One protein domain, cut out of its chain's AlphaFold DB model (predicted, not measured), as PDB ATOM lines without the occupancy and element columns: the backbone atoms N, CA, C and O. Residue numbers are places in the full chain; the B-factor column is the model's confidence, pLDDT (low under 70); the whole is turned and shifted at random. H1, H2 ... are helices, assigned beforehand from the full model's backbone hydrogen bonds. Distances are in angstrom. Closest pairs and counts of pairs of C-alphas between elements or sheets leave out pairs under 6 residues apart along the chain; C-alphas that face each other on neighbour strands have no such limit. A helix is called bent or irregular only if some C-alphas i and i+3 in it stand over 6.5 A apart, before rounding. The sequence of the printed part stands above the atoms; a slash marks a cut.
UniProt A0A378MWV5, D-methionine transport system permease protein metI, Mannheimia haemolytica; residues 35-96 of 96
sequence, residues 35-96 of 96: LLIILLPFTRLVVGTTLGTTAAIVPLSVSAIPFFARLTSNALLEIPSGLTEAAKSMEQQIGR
ATOM      1  N   LEU A  35     -34.534 -39.406   1.100       80.12
ATOM      2  CA  LEU A  35     -34.436 -38.158   1.866       80.12
ATOM      3  C   LEU A  35     -34.791 -38.377   3.345       80.12
ATOM      4  O   LEU A  35     -34.099 -37.877   4.230       80.12
ATOM      5  N   LEU A  36     -35.824 -39.181   3.606       79.88
ATOM      6  CA  LEU A  36     -36.264 -39.531   4.954       79.88
ATOM      7  C   LEU A  36     -35.166 -40.276   5.737       79.88
ATOM      8  O   LEU A  36     -34.914 -39.955   6.897       79.88
ATOM      9  N   ILE A  37     -34.462 -41.214   5.092       82.94
ATOM     10  CA  ILE A  37     -33.350 -41.966   5.701       82.94
ATOM     11  C   ILE A  37     -32.130 -41.063   5.940       82.94
ATOM     12  O   ILE A  37     -31.516 -41.127   7.005       82.94
ATOM     13  N   ILE A  38     -31.797 -40.185   4.989       84.38
ATOM     14  CA  ILE A  38     -30.692 -39.216   5.119       84.38
ATOM     15  C   ILE A  38     -30.926 -38.246   6.287       84.38
ATOM     16  O   ILE A  38     -29.974 -37.799   6.926       84.38
ATOM     17  N   LEU A  39     -32.187 -37.950   6.611       85.19
ATOM     18  CA  LEU A  39     -32.550 -37.084   7.729       85.19
ATOM     19  C   LEU A  39     -32.472 -37.771   9.096       85.19
ATOM     20  O   LEU A  39     -32.569 -37.070  10.099       85.19
ATOM     21  N   LEU A  40     -32.257 -39.086   9.200       86.88
ATOM     22  CA  LEU A  40     -32.116 -39.772  10.496       86.88
ATOM     23  C   LEU A  40     -30.980 -39.207  11.375       86.88
ATOM     24  O   LEU A  40     -31.258 -38.836  12.521       86.88
ATOM     25  N   PRO A  41     -29.722 -39.076  10.899       85.69
ATOM     26  CA  PRO A  41     -28.655 -38.461  11.692       85.69
ATOM     27  C   PRO A  41     -28.935 -36.986  12.007       85.69
ATOM     28  O   PRO A  41     -28.636 -36.532  13.110       85.69
ATOM     29  N   PHE A  42     -29.562 -36.253  11.083       87.25
ATOM     30  CA  PHE A  42     -29.948 -34.855  11.293       87.25
ATOM     31  C   PHE A  42     -31.025 -34.712  12.376       87.25
ATOM     32  O   PHE A  42     -30.911 -33.886  13.275       87.25
ATOM     33  N   THR A  43     -32.037 -35.575  12.346       87.06
ATOM     34  CA  THR A  43     -33.113 -35.634  13.342       87.06
ATOM     35  C   THR A  43     -32.544 -35.911  14.726       87.06
ATOM     36  O   THR A  43     -32.900 -35.231  15.688       87.06
ATOM     37  N   ARG A  44     -31.588 -36.847  14.823       86.19
ATOM     38  CA  ARG A  44     -30.873 -37.112  16.073       86.19
ATOM     39  C   ARG A  44     -30.095 -35.893  16.565       86.19
ATOM     40  O   ARG A  44     -30.045 -35.673  17.766       86.19
ATOM     41  N   LEU A  45     -29.498 -35.117  15.664       89.12
ATOM     42  CA  LEU A  45     -28.745 -33.914  16.018       89.12
ATOM     43  C   LEU A  45     -29.665 -32.804  16.549       89.12
ATOM     44  O   LEU A  45     -29.316 -32.146  17.522       89.12
ATOM     45  N   VAL A  46     -30.846 -32.628  15.950       87.31
ATOM     46  CA  VAL A  46     -31.803 -31.572  16.322       87.31
ATOM     47  C   VAL A  46     -32.611 -31.923  17.577       87.31
ATOM     48  O   VAL A  46     -32.806 -31.074  18.440       87.31
ATOM     49  N   VAL A  47     -33.101 -33.163  17.682       86.12
ATOM     50  CA  VAL A  47     -34.061 -33.591  18.723       86.12
ATOM     51  C   VAL A  47     -33.394 -34.467  19.796       86.12
ATOM     52  O   VAL A  47     -33.985 -34.749  20.833       86.12
ATOM     53  N   GLY A  48     -32.162 -34.930  19.568       83.50
ATOM     54  CA  GLY A  48     -31.437 -35.846  20.460       83.50
ATOM     55  C   GLY A  48     -31.828 -37.321  20.299       83.50
ATOM     56  O   GLY A  48     -31.133 -38.210  20.792       83.50
ATOM     57  N   THR A  49     -32.916 -37.608  19.582       83.00
ATOM     58  CA  THR A  49     -33.475 -38.954  19.396       83.00
ATOM     59  C   THR A  49     -33.982 -39.131  17.958       83.00
ATOM     60  O   THR A  49     -34.311 -38.164  17.277       83.00
ATOM     61  N   THR A  50     -34.031 -40.379  17.489       80.19
ATOM     62  CA  THR A  50     -34.629 -40.774  16.200       80.19
ATOM     63  C   THR A  50     -35.983 -41.470  16.364       80.19
ATOM     64  O   THR A  50     -36.542 -41.959  15.386       80.19
ATOM     65  N   LEU A  51     -36.497 -41.565  17.594       81.00
ATOM     66  CA  LEU A  51     -37.683 -42.339  17.958       81.00
ATOM     67  C   LEU A  51     -38.699 -41.468  18.701       81.00
ATOM     68  O   LEU A  51     -38.353 -40.646  19.548       81.00
ATOM     69  N   GLY A  52     -39.975 -41.702  18.409       84.75
ATOM     70  CA  GLY A  52     -41.091 -40.962  18.992       84.75
ATOM     71  C   GLY A  52     -41.627 -39.862  18.078       84.75
ATOM     72  O   GLY A  52     -41.039 -39.517  17.052       84.75
ATOM     73  N   THR A  53     -42.779 -39.316  18.457       86.69
ATOM     74  CA  THR A  53     -43.556 -38.369  17.647       86.69
ATOM     75  C   THR A  53     -42.754 -37.117  17.304       86.69
ATOM     76  O   THR A  53     -42.745 -36.699  16.152       86.69
ATOM     77  N   THR A  54     -42.007 -36.563  18.262       86.12
ATOM     78  CA  THR A  54     -41.181 -35.363  18.048       86.12
ATOM     79  C   THR A  54     -40.061 -35.594  17.035       86.12
ATOM     80  O   THR A  54     -39.815 -34.741  16.187       86.12
ATOM     81  N   ALA A  55     -39.415 -36.764  17.077       86.62
ATOM     82  CA  ALA A  55     -38.385 -37.123  16.109       86.62
ATOM     83  C   ALA A  55     -38.986 -37.337  14.712       86.62
ATOM     84  O   ALA A  55     -38.385 -36.929  13.728       86.62
ATOM     85  N   ALA A  56     -40.192 -37.905  14.614       87.81
ATOM     86  CA  ALA A  56     -40.869 -38.115  13.334       87.81
ATOM     87  C   ALA A  56     -41.296 -36.804  12.646       87.81
ATOM     88  O   ALA A  56     -41.315 -36.746  11.417       87.81
ATOM     89  N   ILE A  57     -41.596 -35.742  13.405       88.38
ATOM     90  CA  ILE A  57     -42.008 -34.443  12.845       88.38
ATOM     91  C   ILE A  57     -40.915 -33.847  11.946       88.38
ATOM     92  O   ILE A  57     -41.226 -33.349  10.867       88.38
ATOM     93  N   VAL A  58     -39.642 -33.937  12.339       89.00
ATOM     94  CA  VAL A  58     -38.523 -33.328  11.596       89.00
ATOM     95  C   VAL A  58     -38.426 -33.828  10.147       89.00
ATOM     96  O   VAL A  58     -38.521 -33.003   9.233       89.00
ATOM     97  N   PRO A  59     -38.277 -35.141   9.877       87.12
ATOM     98  CA  PRO A  59     -38.216 -35.623   8.512       87.12
ATOM     99  C   PRO A  59     -39.539 -35.421   7.772       87.12
ATOM    100  O   PRO A  59     -39.497 -35.112   6.585       87.12
ATOM    101  N   LEU A  60     -40.699 -35.515   8.434       89.06
ATOM    102  CA  LEU A  60     -41.995 -35.261   7.794       89.06
ATOM    103  C   LEU A  60     -42.103 -33.823   7.265       89.06
ATOM    104  O   LEU A  60     -42.462 -33.624   6.104       89.06
ATOM    105  N   SER A  61     -41.738 -32.828   8.076       89.50
ATOM    106  CA  SER A  61     -41.776 -31.416   7.688       89.50
ATOM    107  C   SER A  61     -40.791 -31.091   6.568       89.50
ATOM    108  O   SER A  61     -41.159 -30.426   5.604       89.50
ATOM    109  N   VAL A  62     -39.548 -31.579   6.657       86.88
ATOM    110  CA  VAL A  62     -38.536 -31.326   5.618       86.88
ATOM    111  C   VAL A  62     -38.925 -32.001   4.307       86.88
ATOM    112  O   VAL A  62     -38.793 -31.405   3.240       86.88
ATOM    113  N   SER A  63     -39.452 -33.224   4.374       84.25
ATOM    114  CA  SER A  63     -39.838 -33.960   3.176       84.25
ATOM    115  C   SER A  63     -41.063 -33.332   2.496       84.25
ATOM    116  O   SER A  63     -41.149 -33.348   1.271       84.25
ATOM    117  N   ALA A  64     -41.963 -32.675   3.235       86.69
ATOM    118  CA  ALA A  64     -43.107 -31.969   2.650       86.69
ATOM    119  C   ALA A  64     -42.711 -30.946   1.563       86.69
ATOM    120  O   ALA A  64     -43.462 -30.766   0.606       86.69
ATOM    121  N   ILE A  65     -41.519 -30.340   1.654       85.25
ATOM    122  CA  ILE A  65     -41.016 -29.348   0.690       85.25
ATOM    123  C   ILE A  65     -40.878 -29.938  -0.731       85.25
ATOM    124  O   ILE A  65     -41.576 -29.469  -1.634       85.25
ATOM    125  N   PRO A  66     -40.032 -30.960  -0.988       78.56
ATOM    126  CA  PRO A  66     -39.903 -31.550  -2.320       78.56
ATOM    127  C   PRO A  66     -41.180 -32.251  -2.795       78.56
ATOM    128  O   PRO A  66     -41.446 -32.272  -3.996       78.56
ATOM    129  N   PHE A  67     -42.001 -32.792  -1.888       82.94
ATOM    130  CA  PHE A  67     -43.291 -33.372  -2.278       82.94
ATOM    131  C   PHE A  67     -44.260 -32.320  -2.798       82.94
ATOM    132  O   PHE A  67     -44.839 -32.509  -3.866       82.94
ATOM    133  N   PHE A  68     -44.389 -31.192  -2.099       84.44
ATOM    134  CA  PHE A  68     -45.212 -30.085  -2.562       84.44
ATOM    135  C   PHE A  68     -44.679 -29.513  -3.879       84.44
ATOM    136  O   PHE A  68     -45.443 -29.333  -4.822       84.44
ATOM    137  N   ALA A  69     -43.359 -29.334  -3.999       80.38
ATOM    138  CA  ALA A  69     -42.734 -28.897  -5.247       80.38
ATOM    139  C   ALA A  69     -43.070 -29.832  -6.423       80.38
ATOM    140  O   ALA A  69     -43.401 -29.361  -7.513       80.38
ATOM    141  N   ARG A  70     -43.044 -31.153  -6.204       77.38
ATOM    142  CA  ARG A  70     -43.432 -32.146  -7.214       77.38
ATOM    143  C   ARG A  70     -44.922 -32.087  -7.536       77.38
ATOM    144  O   ARG A  70     -45.272 -32.141  -8.711       77.38
ATOM    145  N   LEU A  71     -45.783 -31.961  -6.527       83.00
ATOM    146  CA  LEU A  71     -47.231 -31.845  -6.706       83.00
ATOM    147  C   LEU A  71     -47.569 -30.640  -7.588       83.00
ATOM    148  O   LEU A  71     -48.251 -30.780  -8.598       83.00
ATOM    149  N   THR A  72     -47.023 -29.475  -7.245       80.75
ATOM    150  CA  THR A  72     -47.202 -28.250  -8.021       80.75
ATOM    151  C   THR A  72     -46.605 -28.394  -9.420       80.75
ATOM    152  O   THR A  72     -47.267 -28.051 -10.392       80.75
ATOM    153  N   SER A  73     -45.400 -28.958  -9.561       73.19
ATOM    154  CA  SER A  73     -44.783 -29.187 -10.875       73.19
ATOM    155  C   SER A  73     -45.622 -30.097 -11.771       73.19
ATOM    156  O   SER A  73     -45.731 -29.820 -12.960       73.19
ATOM    157  N   ASN A  74     -46.205 -31.165 -11.227       77.56
ATOM    158  CA  ASN A  74     -47.079 -32.058 -11.980       77.56
ATOM    159  C   ASN A  74     -48.371 -31.341 -12.393       77.56
ATOM    160  O   ASN A  74     -48.735 -31.398 -13.560       77.56
ATOM    161  N   ALA A  75     -48.995 -30.591 -11.479       80.69
ATOM    162  CA  ALA A  75     -50.195 -29.809 -11.777       80.69
ATOM    163  C   ALA A  75     -49.950 -28.749 -12.867       80.69
ATOM    164  O   ALA A  75     -50.803 -28.510 -13.711       80.69
ATOM    165  N   LEU A  76     -48.765 -28.131 -12.883       74.06
ATOM    166  CA  LEU A  76     -48.355 -27.200 -13.936       74.06
ATOM    167  C   LEU A  76     -48.108 -27.889 -15.285       74.06
ATOM    168  O   LEU A  76     -48.353 -27.274 -16.316       74.06
ATOM    169  N   LEU A  77     -47.618 -29.132 -15.290       69.75
ATOM    170  CA  LEU A  77     -47.402 -29.917 -16.514       69.75
ATOM    171  C   LEU A  77     -48.707 -30.464 -17.107       69.75
ATOM    172  O   LEU A  77     -48.762 -30.727 -18.305       69.75
ATOM    173  N   GLU A  78     -49.746 -30.634 -16.288       73.62
ATOM    174  CA  GLU A  78     -51.090 -31.012 -16.741       73.62
ATOM    175  C   GLU A  78     -51.820 -29.868 -17.458       73.62
ATOM    176  O   GLU A  78     -52.773 -30.122 -18.195       73.62
ATOM    177  N   ILE A  79     -51.371 -28.616 -17.294       72.44
ATOM    178  CA  ILE A  79     -51.892 -27.487 -18.065       72.44
ATOM    179  C   ILE A  79     -51.360 -27.611 -19.501       72.44
ATOM    180  O   ILE A  79     -50.145 -27.549 -19.705       72.44
ATOM    181  N   PRO A  80     -52.233 -27.756 -20.517       61.62
ATOM    182  CA  PRO A  80     -51.798 -27.845 -21.903       61.62
ATOM    183  C   PRO A  80     -50.983 -26.605 -22.284       61.62
ATOM    184  O   PRO A  80     -51.408 -25.474 -22.034       61.62
ATOM    185  N   SER A  81     -49.847 -26.802 -22.953       56.38
ATOM    186  CA  SER A  81     -48.945 -25.738 -23.428       56.38
ATOM    187  C   SER A  81     -49.624 -24.672 -24.308       56.38
ATOM    188  O   SER A  81     -49.104 -23.565 -24.451       56.38
ATOM    189  N   GLY A  82     -50.817 -24.966 -24.839       52.62
ATOM    190  CA  GLY A  82     -51.656 -24.012 -25.566       52.62
ATOM    191  C   GLY A  82     -52.195 -22.855 -24.712       52.62
ATOM    192  O   GLY A  82     -52.529 -21.813 -25.264       52.62
ATOM    193  N   LEU A  83     -52.241 -22.974 -23.376       56.84
ATOM    194  CA  LEU A  83     -52.714 -21.888 -22.504       56.84
ATOM    195  C   LEU A  83     -51.672 -20.765 -22.349       56.84
ATOM    196  O   LEU A  83     -52.035 -19.595 -22.264       56.84
ATOM    197  N   THR A  84     -50.378 -21.101 -22.369       59.06
ATOM    198  CA  THR A  84     -49.280 -20.119 -22.391       59.06
ATOM    199  C   THR A  84     -49.169 -19.401 -23.735       59.06
ATOM    200  O   THR A  84     -48.925 -18.196 -23.758       59.06
ATOM    201  N   GLU A  85     -49.418 -20.093 -24.852       58.34
ATOM    202  CA  GLU A  85     -49.508 -19.457 -26.177       58.34
ATOM    203  C   GLU A  85     -50.753 -18.568 -26.296       58.34
ATOM    204  O   GLU A  85     -50.662 -17.458 -26.822       58.34
ATOM    205  N   ALA A  86     -51.895 -18.998 -25.749       59.16
ATOM    206  CA  ALA A  86     -53.115 -18.195 -25.714       59.16
ATOM    207  C   ALA A  86     -52.951 -16.939 -24.843       59.16
ATOM    208  O   ALA A  86     -53.306 -15.851 -25.284       59.16
ATOM    209  N   ALA A  87     -52.346 -17.052 -23.654       61.44
ATOM    210  CA  ALA A  87     -52.064 -15.901 -22.792       61.44
ATOM    211  C   ALA A  87     -51.139 -14.875 -23.476       61.44
ATOM    212  O   ALA A  87     -51.429 -13.680 -23.459       61.44
ATOM    213  N   LYS A  88     -50.082 -15.342 -24.156       59.81
ATOM    214  CA  LYS A  88     -49.153 -14.493 -24.923       59.81
ATOM    215  C   LYS A  88     -49.827 -13.835 -26.136       59.81
ATOM    216  O   LYS A  88     -49.551 -12.681 -26.454       59.81
ATOM    217  N   SER A  89     -50.754 -14.546 -26.781       56.94
ATOM    218  CA  SER A  89     -51.541 -14.029 -27.910       56.94
ATOM    219  C   SER A  89     -52.570 -12.982 -27.468       56.94
ATOM    220  O   SER A  89     -52.740 -11.967 -28.138       56.94
ATOM    221  N   MET A  90     -53.219 -13.185 -26.316       64.56
ATOM    222  CA  MET A  90     -54.151 -12.212 -25.734       64.56
ATOM    223  C   MET A  90     -53.436 -10.925 -25.303       64.56
ATOM    224  O   MET A  90     -53.962  -9.837 -25.526       64.56
ATOM    225  N   GLU A  91     -52.224 -11.025 -24.750       56.97
ATOM    226  CA  GLU A  91     -51.408  -9.859 -24.387       56.97
ATOM    227  C   GLU A  91     -51.011  -9.031 -25.625       56.97
ATOM    228  O   GLU A  91     -51.163  -7.809 -25.631       56.97
ATOM    229  N   GLN A  92     -50.617  -9.684 -26.727       54.56
ATOM    230  CA  GLN A  92     -50.367  -9.008 -28.009       54.56
ATOM    231  C   GLN A  92     -51.618  -8.358 -28.624       54.56
ATOM    232  O   GLN A  92     -51.491  -7.433 -29.427       54.56
ATOM    233  N   GLN A  93     -52.815  -8.818 -28.260       58.97
ATOM    234  CA  GLN A  93     -54.080  -8.309 -28.787       58.97
ATOM    235  C   GLN A  93     -54.634  -7.116 -27.990       58.97
ATOM    236  O   GLN A  93     -55.378  -6.322 -28.554       58.97
ATOM    237  N   ILE A  94     -54.242  -6.943 -26.721       58.16
ATOM    238  CA  ILE A  94     -54.600  -5.771 -25.891       58.16
ATOM    239  C   ILE A  94     -53.703  -4.553 -26.204       58.16
ATOM    240  O   ILE A  94     -54.062  -3.420 -25.897       58.16
ATOM    241  N   GLY A  95     -52.550  -4.766 -26.849       50.19
ATOM    242  CA  GLY A  95     -51.629  -3.711 -27.291       50.19
ATOM    243  C   GLY A  95     -51.883  -3.136 -28.694       50.19
ATOM    244  O   GLY A  95     -50.977  -2.500 -29.234       50.19
ATOM    245  N   ARG A  96     -53.051  -3.382 -29.309       40.84
ATOM    246  CA  ARG A  96     -53.449  -2.834 -30.618       40.84
ATOM    247  C   ARG A  96     -54.720  -2.003 -30.537       40.84
ATOM    248  O   ARG A  96     -55.648  -2.429 -29.821       40.84
TER     249      ARG A  96
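What this domain is: This is residues 35 to 96 of the 96 residues of the protein "D-methionine transport system permease protein metI" of Mannheimia haemolytica (UniProt A0A378MWV5). One long helix, H2, makes most of the length of this model; its first part folds back beside the shorter H1 as a helical hairpin, a small compact head, while its far part, residues 67 to 77, sticks out from that head. Beyond H2 the chain turns at a tight link into H3, which continues the free arm without packing on either of the other helices. The printed part has 62 residues with three named helices, in the order H1, H2, H3, and no named strand; the class is all helix. The whole is extended, with a radius of gyration of the C-alphas of 21.0 A and spans of 65 by 20 by 17 A.

Where its parts are: H2, the longest helix, covers residues 53 to 77 and measures 35.4 A from first to last C-alpha, beginning at C-alpha 53 at (-43.556, -38.369, 17.647). It has a kink of 34 degrees near residue 62; it is neither bent nor irregular, but only just: C-alphas 56 and 59 are 6.0 A apart. H1, residues 35 to 47, is 17.5 A long and begins at C-alpha 35 at (-34.436, -38.158, 1.866). H1 is only just irregular, with C-alphas 38 and 41 6.9 A apart. H3, residues 82 to 94, is 18.5 A long and ends at C-alpha 94 at (-54.600, -5.771, -25.891).

How they stand to each other: H2 touches H1 with residues 54 to 63 alone. The closest C-alphas of the two are those of Leu 36 and Pro 59, 5.6 A apart. They form a helical hairpin and run opposite ways at a tilt of 38 degrees, only just steep; their centres are 15.3 A apart. H3 is apart from H1, and it is apart from H2 too, although it follows H2 in the chain. In H3 every O i to N i+4 pair is within hydrogen-bond range; in H1 6 of 9 such pairs are, and in H2 17 of 21.

The domain as a whole: The two C-alphas farthest apart are those of Thr 49 and Arg 96, 64.8 A apart. Residues 67 to 96 stand free, of which 67 to 77 belong to H2 and 82 to 94 to H3. The body without them has 32 residues, spans 25 by 16 by 12 A and has a radius of gyration of 8.4 A. The printed part has no cut, and both links, H1 to H2 with 5 residues and H2 to H3 with 4, are tight. Residue 96 is the chain's last. The mean pLDDT of the printed part is 76.0, and 18 residues are under 70: residue 77 and residues 80 to 96. The mean pLDDT of H3 is 58.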